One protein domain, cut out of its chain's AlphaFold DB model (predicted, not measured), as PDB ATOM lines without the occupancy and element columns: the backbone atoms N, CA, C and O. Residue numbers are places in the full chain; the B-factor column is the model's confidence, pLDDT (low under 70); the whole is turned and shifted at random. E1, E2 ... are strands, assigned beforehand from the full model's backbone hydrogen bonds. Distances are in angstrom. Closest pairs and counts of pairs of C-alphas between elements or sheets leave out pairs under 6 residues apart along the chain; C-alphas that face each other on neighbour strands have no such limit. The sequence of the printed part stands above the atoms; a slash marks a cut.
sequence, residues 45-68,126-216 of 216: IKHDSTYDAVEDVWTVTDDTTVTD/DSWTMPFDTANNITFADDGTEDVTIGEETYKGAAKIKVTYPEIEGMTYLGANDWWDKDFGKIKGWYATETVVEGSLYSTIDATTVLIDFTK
ATOM      1  N   ILE A  45       4.561  17.193  23.277       88.75
ATOM      2  CA  ILE A  45       4.201  17.259  24.691       88.75
ATOM      3  C   ILE A  45       5.420  16.832  25.504       88.75
ATOM      4  O   ILE A  45       5.937  15.724  25.348       88.75
ATOM      5  N   LYS A  46       5.889  17.732  26.361       88.88
ATOM      6  CA  LYS A  46       6.975  17.476  27.299       88.88
ATOM      7  C   LYS A  46       6.398  17.298  28.695       88.88
ATOM      8  O   LYS A  46       5.736  18.207  29.187       88.88
ATOM      9  N   HIS A  47       6.698  16.175  29.336       87.62
ATOM     10  CA  HIS A  47       6.320  15.912  30.720       87.62
ATOM     11  C   HIS A  47       7.559  15.947  31.608       87.62
ATOM     12  O   HIS A  47       8.450  15.111  31.464       87.62
ATOM     13  N   ASP A  48       7.613  16.883  32.551       85.69
ATOM     14  CA  ASP A  48       8.685  16.968  33.542       85.69
ATOM     15  C   ASP A  48       8.172  16.554  34.921       85.69
ATOM     16  O   ASP A  48       7.200  17.110  35.434       85.69
ATOM     17  N   SER A  49       8.864  15.603  35.553       84.00
ATOM     18  CA  SER A  49       8.562  15.152  36.914       84.00
ATOM     19  C   SER A  49       9.623  15.620  37.909       84.00
ATOM     20  O   SER A  49      10.821  15.370  37.749       84.00
ATOM     21  N   THR A  50       9.176  16.271  38.978       83.62
ATOM     22  CA  THR A  50      10.023  16.679  40.106       83.62
ATOM     23  C   THR A  50       9.472  16.096  41.399       83.62
ATOM     24  O   THR A  50       8.257  15.987  41.581       83.62
ATOM     25  N   TYR A  51      10.372  15.684  42.289       80.50
ATOM     26  CA  TYR A  51      10.013  15.141  43.593       80.50
ATOM     27  C   TYR A  51      10.402  16.129  44.685       80.50
ATOM     28  O   TYR A  51      11.588  16.434  44.854       80.50
ATOM     29  N   ASP A  52       9.410  16.609  45.431       80.88
ATOM     30  CA  ASP A  52       9.655  17.386  46.637       80.88
ATOM     31  C   ASP A  52       9.787  16.436  47.832       80.88
ATOM     32  O   ASP A  52       8.811  15.875  48.329       80.88
ATOM     33  N   ALA A  53      11.020  16.261  48.310       78.06
ATOM     34  CA  ALA A  53      11.317  15.383  49.437       78.06
ATOM     35  C   ALA A  53      10.792  15.898  50.792       78.06
ATOM     36  O   ALA A  53      10.768  15.129  51.753       78.06
ATOM     37  N   VAL A  54      10.428  17.181  50.899       84.06
ATOM     38  CA  VAL A  54       9.873  17.776  52.125       84.06
ATOM     39  C   VAL A  54       8.372  17.528  52.203       84.06
ATOM     40  O   VAL A  54       7.868  17.194  53.276       84.06
ATOM     41  N   GLU A  55       7.674  17.683  51.079       79.56
ATOM     42  CA  GLU A  55       6.224  17.484  51.004       79.56
ATOM     43  C   GLU A  55       5.829  16.032  50.686       79.56
ATOM     44  O   GLU A  55       4.675  15.673  50.903       79.56
ATOM     45  N   ASP A  56       6.776  15.192  50.244       81.06
ATOM     46  CA  ASP A  56       6.533  13.820  49.760       81.06
ATOM     47  C   ASP A  56       5.503  13.800  48.612       81.06
ATOM     48  O   ASP A  56       4.596  12.969  48.539       81.06
ATOM     49  N   VAL A  57       5.618  14.787  47.715       79.75
ATOM     50  CA  VAL A  57       4.702  15.000  46.588       79.75
ATOM     51  C   VAL A  57       5.480  15.026  45.278       79.75
ATOM     52  O   VAL A  57       6.556  15.615  45.159       79.75
ATOM     53  N   TRP A  58       4.889  14.395  44.265       81.12
ATOM     54  CA  TRP A  58       5.327  14.487  42.879       81.12
ATOM     55  C   TRP A  58       4.621  15.640  42.185       81.12
ATOM     56  O   TRP A  58       3.389  15.685  42.152       81.12
ATOM     57  N   THR A  59       5.399  16.533  41.582       82.56
ATOM     58  CA  THR A  59       4.871  17.548  40.670       82.56
ATOM     59  C   THR A  59       5.203  17.138  39.245       82.56
ATOM     60  O   THR A  59       6.375  16.972  38.906       82.56
ATOM     61  N   VAL A  60       4.165  16.983  38.423       84.31
ATOM     62  CA  VAL A  60       4.279  16.770  36.978       84.31
ATOM     63  C   VAL A  60       3.862  18.056  36.278       84.31
ATOM     64  O   VAL A  60       2.813  18.617  36.602       84.31
ATOM     65  N   THR A  61       4.699  18.537  35.365       86.75
ATOM     66  CA  THR A  61       4.403  19.694  34.511       86.75
ATOM     67  C   THR A  61       4.374  19.243  33.064       86.75
ATOM     68  O   THR A  61       5.331  18.622  32.606       86.75
ATOM     69  N   ASP A  62       3.293  19.593  32.371       88.69
ATOM     70  CA  ASP A  62       3.091  19.272  30.965       88.69
ATOM     71  C   ASP A  62       3.174  20.556  30.141       88.69
ATOM     72  O   ASP A  62       2.365  21.469  30.323       88.69
ATOM     73  N   ASP A  63       4.127  20.601  29.216       87.88
ATOM     74  CA  ASP A  63       4.296  21.698  28.271       87.88
ATOM     75  C   ASP A  63       4.002  21.197  26.856       87.88
ATOM     76  O   ASP A  63       4.665  20.295  26.346       87.88
ATOM     77  N   THR A  64       3.002  21.788  26.198       89.88
ATOM     78  CA  THR A  64       2.634  21.447  24.818       89.88
ATOM     79  C   THR A  64       3.065  22.545  23.858       89.88
ATOM     80  O   THR A  64       2.760  23.719  24.067       89.88
ATOM     81  N   THR A  65       3.745  22.158  22.782       90.50
ATOM     82  CA  THR A  65       4.122  23.040  21.672       90.50
ATOM     83  C   THR A  65       3.554  22.486  20.374       90.50
ATOM     84  O   THR A  65       3.630  21.283  20.138       90.50
ATOM     85  N   VAL A  66       3.006  23.362  19.535       86.50
ATOM     86  CA  VAL A  66       2.537  23.026  18.187       86.50
ATOM     87  C   VAL A  66       3.341  23.849  17.190       86.50
ATOM     88  O   VAL A  66       3.479  25.064  17.362       86.50
ATOM     89  N   THR A  67       3.909  23.185  16.191       86.50
ATOM     90  CA  THR A  67       4.708  23.812  15.135       86.50
ATOM     91  C   THR A  67       4.303  23.271  13.784       86.50
ATOM     92  O   THR A  67       4.257  22.054  13.612       86.50
ATOM     93  N   ASP A  68       4.142  24.169  12.823       84.88
ATOM     94  CA  ASP A  68       3.867  23.803  11.442       84.88
ATOM     95  C   ASP A  68       5.108  24.003  10.588       84.88
ATOM     96  O   ASP A  68       5.923  24.897  10.839       84.88
ATOM     97  N   ASP A 126      11.712  -3.482   2.589       71.12
ATOM     98  CA  ASP A 126      11.561  -4.477   3.667       71.12
ATOM     99  C   ASP A 126      12.238  -3.980   4.960       71.12
ATOM    100  O   ASP A 126      11.682  -4.084   6.056       71.12
ATOM    101  N   SER A 127      13.422  -3.374   4.819       80.12
ATOM    102  CA  SER A 127      14.072  -2.556   5.840       80.12
ATOM    103  C   SER A 127      15.175  -1.702   5.214       80.12
ATOM    104  O   SER A 127      15.828  -2.136   4.264       80.12
ATOM    105  N   TRP A 128      15.413  -0.513   5.765       81.44
ATOM    106  CA  TRP A 128      16.559   0.324   5.415       81.44
ATOM    107  C   TRP A 128      17.106   1.050   6.641       81.44
ATOM    108  O   TRP A 128      16.481   1.095   7.702       81.44
ATOM    109  N   THR A 129      18.303   1.610   6.499       83.88
ATOM    110  CA  THR A 129      18.975   2.352   7.563       83.88
ATOM    111  C   THR A 129      19.445   3.697   7.058       83.88
ATOM    112  O   THR A 129      19.858   3.797   5.907       83.88
ATOM    113  N   MET A 130      19.473   4.692   7.936       78.94
ATOM    114  CA  MET A 130      20.135   5.963   7.654       78.94
ATOM    115  C   MET A 130      21.101   6.342   8.780       78.94
ATOM    116  O   MET A 130      20.863   5.955   9.932       78.94
ATOM    117  N   PRO A 131      22.154   7.121   8.485       77.50
ATOM    118  CA  PRO A 131      23.051   7.639   9.509       77.50
ATOM    119  C   PRO A 131      22.303   8.546  10.491       77.50
ATOM    120  O   PRO A 131      21.643   9.504  10.087       77.50
ATOM    121  N   PHE A 132      22.429   8.257  11.786       78.88
ATOM    122  CA  PHE A 132      22.077   9.203  12.848       78.88
ATOM    123  C   PHE A 132      23.253  10.141  13.139       78.88
ATOM    124  O   PHE A 132      23.095  11.355  13.253       78.88
ATOM    125  N   ASP A 133      24.445   9.555  13.241       79.00
ATOM    126  CA  ASP A 133      25.723  10.240  13.384       79.00
ATOM    127  C   ASP A 133      26.835   9.388  12.741       79.00
ATOM    128  O   ASP A 133      26.574   8.405  12.052       79.00
ATOM    129  N   THR A 134      28.102   9.748  12.958       74.38
ATOM    130  CA  THR A 134      29.256   9.042  12.369       74.38
ATOM    131  C   THR A 134      29.429   7.581  12.806       74.38
ATOM    132  O   THR A 134      30.229   6.864  12.208       74.38
ATOM    133  N   ALA A 135      28.769   7.150  13.879       81.06
ATOM    134  CA  ALA A 135      28.910   5.827  14.481       81.06
ATOM    135  C   ALA A 135      27.583   5.059  14.585       81.06
ATOM    136  O   ALA A 135      27.606   3.838  14.752       81.06
ATOM    137  N   ASN A 136      26.449   5.751  14.496       80.94
ATOM    138  CA  ASN A 136      25.137   5.203  14.797       80.94
ATOM    139  C   ASN A 136      24.168   5.346  13.621       80.94
ATOM    140  O   ASN A 136      24.198   6.335  12.893       80.94
ATOM    141  N   ASN A 137      23.251   4.384  13.490       83.12
ATOM    142  CA  ASN A 137      22.230   4.360  12.444       83.12
ATOM    143  C   ASN A 137      20.826   4.239  13.038       83.12
ATOM    144  O   ASN A 137      20.622   3.542  14.034       83.12
ATOM    145  N   ILE A 138      19.860   4.856  12.366       85.62
ATOM    146  CA  ILE A 138      18.427   4.620  12.560       85.62
ATOM    147  C   ILE A 138      18.016   3.493  11.619       85.62
ATOM    148  O   ILE A 138      18.458   3.458  10.470       85.62
ATOM    149  N   THR A 139      17.167   2.582  12.086       87.94
ATOM    150  CA  THR A 139      16.605   1.499  11.268       87.94
ATOM    151  C   THR A 139      15.114   1.704  11.058       87.94
ATOM    152  O   THR A 139      14.380   1.949  12.013       87.94
ATOM    153  N   PHE A 140      14.671   1.522   9.823       86.56
ATOM    154  CA  PHE A 140      13.278   1.537   9.405       86.56
ATOM    155  C   PHE A 140      12.908   0.138   8.926       86.56
ATOM    156  O   PHE A 140      13.671  -0.494   8.189       86.56
ATOM    157  N   ALA A 141      11.767  -0.375   9.368       87.00
ATOM    158  CA  ALA A 141      11.302  -1.704   8.994       87.00
ATOM    159  C   ALA A 141       9.782  -1.725   8.852       87.00
ATOM    160  O   ALA A 141       9.081  -1.036   9.597       87.00
ATOM    161  N   ASP A 142       9.280  -2.532   7.920       86.69
ATOM    162  CA  ASP A 142       7.843  -2.758   7.771       86.69
ATOM    163  C   ASP A 142       7.248  -3.335   9.073       86.69
ATOM    164  O   ASP A 142       7.760  -4.304   9.640       86.69
ATOM    165  N   ASP A 143       6.173  -2.714   9.561       90.44
ATOM    166  CA  ASP A 143       5.402  -3.122  10.747       90.44
ATOM    167  C   ASP A 143       3.932  -3.389  10.368       90.44
ATOM    168  O   ASP A 143       3.010  -3.253  11.178       90.44
ATOM    169  N   GLY A 144       3.702  -3.762   9.105       90.38
ATOM    170  CA  GLY A 144       2.387  -4.042   8.548       90.38
ATOM    171  C   GLY A 144       1.650  -2.802   8.043       90.38
ATOM    172  O   GLY A 144       2.235  -1.830   7.568       90.38
ATOM    173  N   THR A 145       0.321  -2.862   8.080       91.38
ATOM    174  CA  THR A 145      -0.552  -1.805   7.558       91.38
ATOM    175  C   THR A 145      -1.686  -1.501   8.526       91.38
ATOM    176  O   THR A 145      -2.195  -2.395   9.206       91.38
ATOM    177  N   GLU A 146      -2.115  -0.241   8.569       93.94
ATOM    178  CA  GLU A 146      -3.287   0.175   9.341       93.94
ATOM    179  C   GLU A 146      -4.026   1.350   8.694       93.94
ATOM    180  O   GLU A 146      -3.482   2.086   7.871       93.94
ATOM    181  N   ASP A 147      -5.300   1.511   9.049       96.12
ATOM    182  CA  ASP A 147      -6.071   2.693   8.673       96.12
ATOM    183  C   ASP A 147      -5.703   3.855   9.603       96.12
ATOM    184  O   ASP A 147      -5.758   3.711  10.825       96.12
ATOM    185  N   VAL A 148      -5.392   5.018   9.030       93.81
ATOM    186  CA  VAL A 148      -5.014   6.223   9.780       93.81
ATOM    187  C   VAL A 148      -6.018   7.332   9.495       93.81
ATOM    188  O   VAL A 148      -6.222   7.713   8.346       93.81
ATOM    189  N   THR A 149      -6.645   7.866  10.541       94.88
ATOM    190  CA  THR A 149      -7.550   9.020  10.447       94.88
ATOM    191  C   THR A 149      -6.843  10.271  10.960       94.88
ATOM    192  O   THR A 149      -6.331  10.267  12.081       94.88
ATOM    193  N   ILE A 150      -6.829  11.329  10.148       89.88
ATOM    194  CA  ILE A 150      -6.254  12.644  10.468       89.88
ATOM    195  C   ILE A 150      -7.315  13.690  10.127       89.88
ATOM    196  O   ILE A 150      -7.726  13.815   8.976       89.88
ATOM    197  N   GLY A 151      -7.795  14.418  11.137       88.00
ATOM    198  CA  GLY A 151      -8.926  15.326  10.961       88.00
ATOM    199  C   GLY A 151     -10.161  14.593  10.422       88.00
ATOM    200  O   GLY A 151     -10.632  13.631  11.028       88.00
ATOM    201  N   GLU A 152     -10.682  15.056   9.286       89.06
ATOM    202  CA  GLU A 152     -11.838  14.455   8.601       89.06
ATOM    203  C   GLU A 152     -11.443  13.381   7.571       89.06
ATOM    204  O   GLU A 152     -12.298  12.626   7.103       89.06
ATOM    205  N   GLU A 153     -10.154  13.279   7.239       88.69
ATOM    206  CA  GLU A 153      -9.637  12.366   6.224       88.69
ATOM    207  C   GLU A 153      -9.221  11.025   6.836       88.69
ATOM    208  O   GLU A 153      -8.760  10.929   7.976       88.69
ATOM    209  N   THR A 154      -9.397   9.944   6.076       94.00
ATOM    210  CA  THR A 154      -8.950   8.604   6.480       94.00
ATOM    211  C   THR A 154      -8.180   7.929   5.359       94.00
ATOM    212  O   THR A 154      -8.743   7.564   4.326       94.00
ATOM    213  N   TYR A 155      -6.906   7.682   5.626       87.88
ATOM    214  CA  TYR A 155      -5.978   6.971   4.762       87.88
ATOM    215  C   TYR A 155      -6.100   5.473   5.031       87.88
ATOM    216  O   TYR A 155      -5.859   4.998   6.143       87.88
ATOM    217  N   LYS A 156      -6.555   4.726   4.026       92.12
ATOM    218  CA  LYS A 156      -6.853   3.296   4.155       92.12
ATOM    219  C   LYS A 156      -5.633   2.445   3.836       92.12
ATOM    220  O   LYS A 156      -5.062   2.580   2.757       92.12
ATOM    221  N   GLY A 157      -5.302   1.519   4.737       88.12
ATOM    222  CA  GLY A 157      -4.181   0.593   4.565       88.12
ATOM    223  C   GLY A 157      -2.828   1.290   4.401       88.12
ATOM    224  O   GLY A 157      -2.023   0.853   3.577       88.12
ATOM    225  N   ALA A 158      -2.588   2.366   5.154       88.12
ATOM    226  CA  ALA A 158      -1.290   3.025   5.190       88.12
ATOM    227  C   ALA A 158      -0.225   2.039   5.694       88.12
ATOM    228  O   ALA A 158      -0.468   1.271   6.630       88.12
ATOM    229  N   ALA A 159       0.949   2.046   5.066       86.19
ATOM    230  CA  ALA A 159       2.079   1.242   5.510       86.19
ATOM    231  C   ALA A 159       2.602   1.806   6.828       86.19
ATOM    232  O   ALA A 159       2.944   2.985   6.895       86.19
ATOM    233  N   LYS A 160       2.656   0.967   7.857       89.69
ATOM    234  CA  LYS A 160       3.225   1.317   9.149       89.69
ATOM    235  C   LYS A 160       4.684   0.890   9.164       89.69
ATOM    236  O   LYS A 160       5.008  -0.248   8.834       89.69
ATOM    237  N   ILE A 161       5.555   1.812   9.535       87.69
ATOM    238  CA  ILE A 161       7.001   1.639   9.488       87.69
ATOM    239  C   ILE A 161       7.524   1.847  10.895       87.69
ATOM    240  O   ILE A 161       7.407   2.937  11.454       87.69
ATOM    241  N   LYS A 162       8.093   0.798  11.480       91.12
ATOM    242  CA  LYS A 162       8.735   0.893  12.783       91.12
ATOM    243  C   LYS A 162      10.085   1.575  12.624       91.12
ATOM    244  O   LYS A 162      10.921   1.124  11.839       91.12
ATOM    245  N   VAL A 163      10.311   2.604  13.430       89.25
ATOM    246  CA  VAL A 163      11.574   3.341  13.474       89.25
ATOM    247  C   VAL A 163      12.310   2.964  14.753       89.25
ATOM    248  O   VAL A 163      11.770   3.053  15.857       89.25
ATOM    249  N   THR A 164      13.544   2.494  14.608       89.81
ATOM    250  CA  THR A 164      14.407   2.093  15.721       89.81
ATOM    251  C   THR A 164      15.630   2.990  15.747       89.81
ATOM    252  O   THR A 164      16.445   2.963  14.827       89.81
ATOM    253  N   TYR A 165      15.747   3.774  16.812       85.75
ATOM    254  CA  TYR A 165      16.893   4.637  17.061       85.75
ATOM    255  C   TYR A 165      18.026   3.871  17.759       85.75
ATOM    256  O   TYR A 165      17.760   2.890  18.464       85.75
ATOM    257  N   PRO A 166      19.283   4.303  17.577       85.19
ATOM    258  CA  PRO A 166      20.420   3.750  18.305       85.19
ATOM    259  C   PRO A 166      20.316   4.048  19.808       85.19
ATOM    260  O   PRO A 166      19.688   5.023  20.221       85.19
ATOM    261  N   GLU A 167      20.956   3.225  20.641       83.06
ATOM    262  CA  GLU A 167      21.047   3.499  22.079       83.06
ATOM    263  C   GLU A 167      21.944   4.722  22.332       83.06
ATOM    264  O   GLU A 167      23.100   4.755  21.910       83.06
ATOM    265  N   ILE A 168      21.418   5.720  23.046       80.88
ATOM    266  CA  ILE A 168      22.143   6.939  23.420       80.88
ATOM    267  C   ILE A 168      22.226   7.000  24.944       80.88
ATOM    268  O   ILE A 168      21.222   6.869  25.643       80.88
ATOM    269  N   GLU A 169      23.427   7.220  25.482       81.44
ATOM    270  CA  GLU A 169      23.625   7.328  26.928       81.44
ATOM    271  C   GLU A 169      22.737   8.433  27.530       81.44
ATOM    272  O   GLU A 169      22.779   9.590  27.111       81.44
ATOM    273  N   GLY A 170      21.933   8.073  28.535       78.56
ATOM    274  CA  GLY A 170      21.031   9.002  29.221       78.56
ATOM    275  C   GLY A 170      19.688   9.249  28.522       78.56
ATOM    276  O   GLY A 170      18.922  10.095  28.993       78.56
ATOM    277  N   MET A 171      19.382   8.523  27.443       82.06
ATOM    278  CA  MET A 171      18.107   8.603  26.731       82.06
ATOM    279  C   MET A 171      17.545   7.203  26.459       82.06
ATOM    280  O   MET A 171      18.219   6.340  25.902       82.06
ATOM    281  N   THR A 172      16.282   6.997  26.815       85.25
ATOM    282  CA  THR A 172      15.522   5.783  26.513       85.25
ATOM    283  C   THR A 172      14.496   6.102  25.435       85.25
ATOM    284  O   THR A 172      13.635   6.960  25.621       85.25
ATOM    285  N   TYR A 173      14.544   5.390  24.313       84.69
ATOM    286  CA  TYR A 173      13.499   5.466  23.295       84.69
ATOM    287  C   TYR A 173      12.327   4.564  23.690       84.69
ATOM    288  O   TYR A 173      12.497   3.358  23.873       84.69
ATOM    289  N   LEU A 174      11.136   5.147  23.818       87.50
ATOM    290  CA  LEU A 174       9.909   4.424  24.176       87.50
ATOM    291  C   LEU A 174       9.226   3.832  22.937       87.50
ATOM    292  O   LEU A 174       8.557   2.802  23.016       87.50
ATOM    293  N   GLY A 175       9.430   4.462  21.782       87.88
ATOM    294  CA  GLY A 175       8.998   3.954  20.490       87.88
ATOM    295  C   GLY A 175       8.992   5.043  19.428       87.88
ATOM    296  O   GLY A 175       9.010   6.231  19.742       87.88
ATOM    297  N   ALA A 176       8.964   4.619  18.169       93.00
ATOM    298  CA  ALA A 176       8.727   5.499  17.041       93.00
ATOM    299  C   ALA A 176       8.131   4.723  15.865       93.00
ATOM    300  O   ALA A 176       8.486   3.563  15.628       93.00
ATOM    301  N   ASN A 177       7.203   5.353  15.152       91.62
ATOM    302  CA  ASN A 177       6.581   4.800  13.957       91.62
ATOM    303  C   ASN A 177       6.264   5.914  12.964       91.62
ATOM    304  O   ASN A 177       5.856   7.004  13.364       91.62
ATOM    305  N   ASP A 178       6.353   5.580  11.686       89.56
ATOM    306  CA  ASP A 178       5.855   6.394  10.590       89.56
ATOM    307  C   ASP A 178       4.732   5.667   9.846       89.56
ATOM    308  O   ASP A 178       4.685   4.438   9.803       89.56
ATOM    309  N   TRP A 179       3.832   6.433   9.232       88.38
ATOM    310  CA  TRP A 179       2.741   5.917   8.411       88.38
ATOM    311  C   TRP A 179       2.761   6.544   7.040       88.38
ATOM    312  O   TRP A 179       2.794   7.768   6.913       88.38
ATOM    313  N   TRP A 180       2.777   5.689   6.027       84.44
ATOM    314  CA  TRP A 180       3.003   6.078   4.648       84.44
ATOM    315  C   TRP A 180       1.810   5.643   3.799       84.44
ATOM    316  O   TRP A 180       1.518   4.452   3.663       84.44
ATOM    317  N   ASP A 181       1.111   6.615   3.223       83.44
ATOM    318  CA  ASP A 181       0.080   6.391   2.219       83.44
ATOM    319  C   ASP A 181       0.700   6.299   0.818       83.44
ATOM    320  O   ASP A 181       1.674   6.978   0.481       83.44
ATOM    321  N   LYS A 182       0.111   5.459  -0.033       70.56
ATOM    322  CA  LYS A 182       0.586   5.210  -1.402       70.56
ATOM    323  C   LYS A 182       0.534   6.436  -2.322       70.56
ATOM    324  O   LYS A 182       1.287   6.499  -3.290       70.56
ATOM    325  N   ASP A 183      -0.387   7.367  -2.079       70.38
ATOM    326  CA  ASP A 183      -0.610   8.542  -2.924       70.38
ATOM    327  C   ASP A 183       0.005   9.817  -2.338       70.38
ATOM    328  O   ASP A 183       0.265  10.746  -3.108       70.38
ATOM    329  N   PHE A 184       0.221   9.859  -1.019       69.75
ATOM    330  CA  PHE A 184       0.673  11.054  -0.292       69.75
ATOM    331  C   PHE A 184       2.051  10.906   0.367       69.75
ATOM    332  O   PHE A 184       2.618  11.898   0.805       69.75
ATOM    333  N   GLY A 185       2.625   9.700   0.415       75.31
ATOM    334  CA  GLY A 185       3.867   9.470   1.148       75.31
ATOM    335  C   GLY A 185       3.635   9.449   2.657       75.31
ATOM    336  O   GLY A 185       2.621   8.919   3.106       75.31
ATOM    337  N   LYS A 186       4.568   9.985   3.449       81.12
ATOM    338  CA  LYS A 186       4.413  10.056   4.906       81.12
ATOM    339  C   LYS A 186       3.194  10.918   5.252       81.12
ATOM    340  O   LYS A 186       3.108  12.068   4.861       81.12
ATOM    341  N   ILE A 187       2.239  10.356   5.980       86.06
ATOM    342  CA  ILE A 187       1.020  11.055   6.424       86.06
ATOM    343  C   ILE A 187       1.025  11.310   7.929       86.06
ATOM    344  O   ILE A 187       0.354  12.220   8.408       86.06
ATOM    345  N   LYS A 188       1.776  10.506   8.685       90.75
ATOM    346  CA  LYS A 188       1.904  10.622  10.135       90.75
ATOM    347  C   LYS A 188       3.265  10.105  10.586       90.75
ATOM    348  O   LYS A 188       3.777   9.139  10.023       90.75
ATOM    349  N   GLY A 189       3.810  10.715  11.627       91.62
ATOM    350  CA  GLY A 189       4.925  10.205  12.414       91.62
ATOM    351  C   GLY A 189       4.611  10.324  13.900       91.62
ATOM    352  O   GLY A 189       3.874  11.218  14.317       91.62
ATOM    353  N   TRP A 190       5.145   9.415  14.700       92.88
ATOM    354  CA  TRP A 190       5.095   9.480  16.155       92.88
ATOM    355  C   TRP A 190       6.429   9.024  16.727       92.88
ATOM    356  O   TRP A 190       6.989   8.029  16.258       92.88
ATOM    357  N   TYR A 191       6.909   9.710  17.760       89.00
ATOM    358  CA  TYR A 191       8.041   9.255  18.554       89.00
ATOM    359  C   TYR A 191       7.866   9.623  20.025       89.00
ATOM    360  O   TYR A 191       7.271  10.649  20.356       89.00
ATOM    361  N   ALA A 192       8.440   8.801  20.903       89.00
ATOM    362  CA  ALA A 192       8.495   9.078  22.327       89.00
ATOM    363  C   ALA A 192       9.856   8.715  22.936       89.00
ATOM    364  O   ALA A 192      10.441   7.669  22.629       89.00
ATOM    365  N   THR A 193      10.349   9.573  23.828       89.19
ATOM    366  CA  THR A 193      11.618   9.394  24.555       89.19
ATOM    367  C   THR A 193      11.463   9.707  26.037       89.19
ATOM    368  O   THR A 193      10.574  10.457  26.436       89.19
ATOM    369  N   GLU A 194      12.354   9.145  26.846       86.38
ATOM    370  CA  GLU A 194      12.516   9.433  28.266       86.38
ATOM    371  C   GLU A 194      13.987   9.741  28.564       86.38
ATOM    372  O   GLU A 194      14.894   9.070  28.069       86.38
ATOM    373  N   THR A 195      14.245  10.755  29.384       84.12
ATOM    374  CA  THR A 195      15.596  11.122  29.821       84.12
ATOM    375  C   THR A 195      15.606  11.586  31.275       84.12
ATOM    376  O   THR A 195      14.622  12.122  31.789       84.12
ATOM    377  N   VAL A 196      16.736  11.390  31.953       76.81
ATOM    378  CA  VAL A 196      16.971  11.902  33.310       76.81
ATOM    379  C   VAL A 196      17.683  13.251  33.199       76.81
ATOM    380  O   VAL A 196      18.811  13.327  32.713       76.81
ATOM    381  N   VAL A 197      17.043  14.323  33.668       70.69
ATOM    382  CA  VAL A 197      17.560  15.702  33.560       70.69
ATOM    383  C   VAL A 197      17.928  16.236  34.940       70.69
ATOM    384  O   VAL A 197      17.192  16.050  35.896       70.69
ATOM    385  N   GLU A 198      19.047  16.951  35.073       65.69
ATOM    386  CA  GLU A 198      19.441  17.569  36.348       65.69
ATOM    387  C   GLU A 198      18.327  18.488  36.899       65.69
ATOM    388  O   GLU A 198      18.069  19.556  36.346       65.69
ATOM    389  N   GLY A 199      17.702  18.091  38.014       62.75
ATOM    390  CA  GLY A 199      16.594  18.820  38.650       62.75
ATOM    391  C   GLY A 199      15.212  18.182  38.462       62.75
ATOM    392  O   GLY A 199      14.311  18.509  39.230       62.75
ATOM    393  N   SER A 200      15.076  17.231  37.537       60.97
ATOM    394  CA  SER A 200      13.898  16.374  37.350       60.97
ATOM    395  C   SER A 200      14.294  14.914  37.572       60.97
ATOM    396  O   SER A 200      15.455  14.553  37.388       60.97
ATOM    397  N   LEU A 201      13.363  14.045  37.974       70.19
ATOM    398  CA  LEU A 201      13.676  12.612  37.985       70.19
ATOM    399  C   LEU A 201      13.580  12.039  36.567       70.19
ATOM    400  O   LEU A 201      14.500  11.354  36.130       70.19
ATOM    401  N   TYR A 202      12.513  12.387  35.845       76.12
ATOM    402  CA  TYR A 202      12.295  12.001  34.451       76.12
ATOM    403  C   TYR A 202      11.686  13.155  33.658       76.12
ATOM    404  O   TYR A 202      10.812  13.868  34.165       76.12
ATOM    405  N   SER A 203      12.153  13.308  32.423       83.12
ATOM    406  CA  SER A 203      11.560  14.133  31.377       83.12
ATOM    407  C   SER A 203      11.160  13.209  30.233       83.12
ATOM    408  O   SER A 203      12.016  12.475  29.732       83.12
ATOM    409  N   THR A 204       9.892  13.212  29.832       86.94
ATOM    410  CA  THR A 204       9.449  12.507  28.626       86.94
ATOM    411  C   THR A 204       9.054  13.500  27.550       86.94
ATOM    412  O   THR A 204       8.539  14.581  27.832       86.94
ATOM    413  N   ILE A 205       9.331  13.138  26.303       87.50
ATOM    414  CA  ILE A 205       8.908  13.885  25.121       87.50
ATOM    415  C   ILE A 205       8.100  12.919  24.275       87.50
ATOM    416  O   ILE A 205       8.637  11.887  23.876       87.50
ATOM    417  N   ASP A 206       6.847  13.264  24.004       89.50
ATOM    418  CA  ASP A 206       6.012  12.633  22.984       89.50
ATOM    419  C   ASP A 206       5.794  13.654  21.870       89.50
ATOM    420  O   ASP A 206       5.396  14.790  22.146       89.50
ATOM    421  N   ALA A 207       6.082  13.284  20.627       89.75
ATOM    422  CA  ALA A 207       5.718  14.119  19.500       89.75
ATOM    423  C   ALA A 207       4.990  13.330  18.422       89.75
ATOM    424  O   ALA A 207       5.364  12.213  18.059       89.75
ATOM    425  N   THR A 208       3.971  13.974  17.870       92.19
ATOM    426  CA  THR A 208       3.195  13.477  16.742       92.19
ATOM    427  C   THR A 208       3.225  14.514  15.633       92.19
ATOM    428  O   THR A 208       2.878  15.671  15.860       92.19
ATOM    429  N   THR A 209       3.593  14.078  14.435       90.44
ATOM    430  CA  THR A 209       3.569  14.878  13.210       90.44
ATOM    431  C   THR A 209       2.493  14.330  12.285       90.44
ATOM    432  O   THR A 209       2.396  13.113  12.123       90.44
ATOM    433  N   VAL A 210       1.684  15.193  11.676       92.00
ATOM    434  CA  VAL A 210       0.608  14.801  10.754       92.00
ATOM    435  C   VAL A 210       0.579  15.699   9.526       92.00
ATOM    436  O   VAL A 210       0.805  16.901   9.631       92.00
ATOM    437  N   LEU A 211       0.282  15.113   8.365       87.69
ATOM    438  CA  LEU A 211       0.025  15.852   7.133       87.69
ATOM    439  C   LEU A 211      -1.325  16.567   7.262       87.69
ATOM    440  O   LEU A 211      -2.355  15.908   7.423       87.69
ATOM    441  N   ILE A 212      -1.318  17.898   7.191       89.75
ATOM    442  CA  ILE A 212      -2.531  18.722   7.321       89.75
ATOM    443  C   ILE A 212      -2.975  19.346   5.998       89.75
ATOM    444  O   ILE A 212      -4.160  19.635   5.837       89.75
ATOM    445  N   ASP A 213      -2.061  19.523   5.041       86.25
ATOM    446  CA  ASP A 213      -2.389  19.977   3.690       86.25
ATOM    447  C   ASP A 213      -1.406  19.410   2.657       86.25
ATOM    448  O   ASP A 213      -0.207  19.285   2.918       86.25
ATOM    449  N   PHE A 214      -1.919  19.087   1.470       80.62
ATOM    450  CA  PHE A 214      -1.105  18.668   0.334       80.62
ATOM    451  C   PHE A 214      -1.671  19.220  -0.970       80.62
ATOM    452  O   PHE A 214      -2.746  18.810  -1.428       80.62
ATOM    453  N   THR A 215      -0.909  20.103  -1.612       79.56
ATOM    454  CA  THR A 215      -1.210  20.570  -2.961       79.56
ATOM    455  C   THR A 215      -0.399  19.771  -3.967       79.56
ATOM    456  O   THR A 215       0.815  19.623  -3.851       79.56
ATOM    457  N   LYS A 216      -1.105  19.211  -4.950       67.50
ATOM    458  CA  LYS A 216      -0.494  18.487  -6.060       67.50
ATOM    459  C   LYS A 216       0.052  19.436  -7.080       67.50
ATOM    460  O   LYS A 216      -0.683  20.382  -7.474       67.50
TER     461      LYS A 216
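What this domain is: This is residues 45 to 68 and 126 to 216 of the 216 residues of an uncharacterized protein of candidate division TA06 bacterium B3_TA06 (UniProt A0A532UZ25). One long, twisted sheet of eight strands folds loosely back on itself at E5, its E4 E3 end partly facing the leaf of E2, E1, E8, E7 and E6. At the other edge lies the hairpin E1 and E2, whose turn, residues 52 to 57, sticks out. The printed part has 115 residues, with no named helix and strands E1 to E8 in turn along the chain: class all strand. The sheet's order is E2 E1 E8 E7 E6 E5 E4 E3, all antiparallel. The whole is loose, with a radius of gyration of the C-alphas of 17.6 A and spans of 57 by 39 by 23 A.

Where its parts are: E1 is residues 45 to 52, from C-alpha 45 at (4.201, 17.259, 24.691); E2, residues 57 to 68, is 36.2 A long. E8, residues 202 to 215, is 40.7 A long and ends at C-alpha 215 (-1.210, 20.570, -2.961). E7 is residues 185 to 195, 31.0 A; E6 171 to 181, 30.5 A; E5 153 to 164; E4 137 to 150; E3 127 to 131.

How they stand to each other: E3 to E8 form a meander, each strand the antiparallel neighbour of the one before. N 191 and O 207 of E7 and E8 are 3.0 A apart, within hydrogen-bond range; so are N 47 and O 204 of E1 and E8, at 2.9 A. E4 bends by 96 degrees at residue 147 and E5 by 80 degrees at residue 156; between them N 148 and O 155 are 2.9 A apart. In this folded sheet, one sheet bent back into two leaves that face each other, E5 is the hinge. E2 and E3 are edge strands, apart.

The domain as a whole: The farthest C-alphas, of Val 54 and Lys 216, are 59.1 A apart. Residues 69 to 125 are not printed; C-alphas 68 and 126 are 30.3 A apart across the cut. Of the links printed whole, none is long. The model's pLDDT is under 70 at residues 184, 198 to 200 and 216.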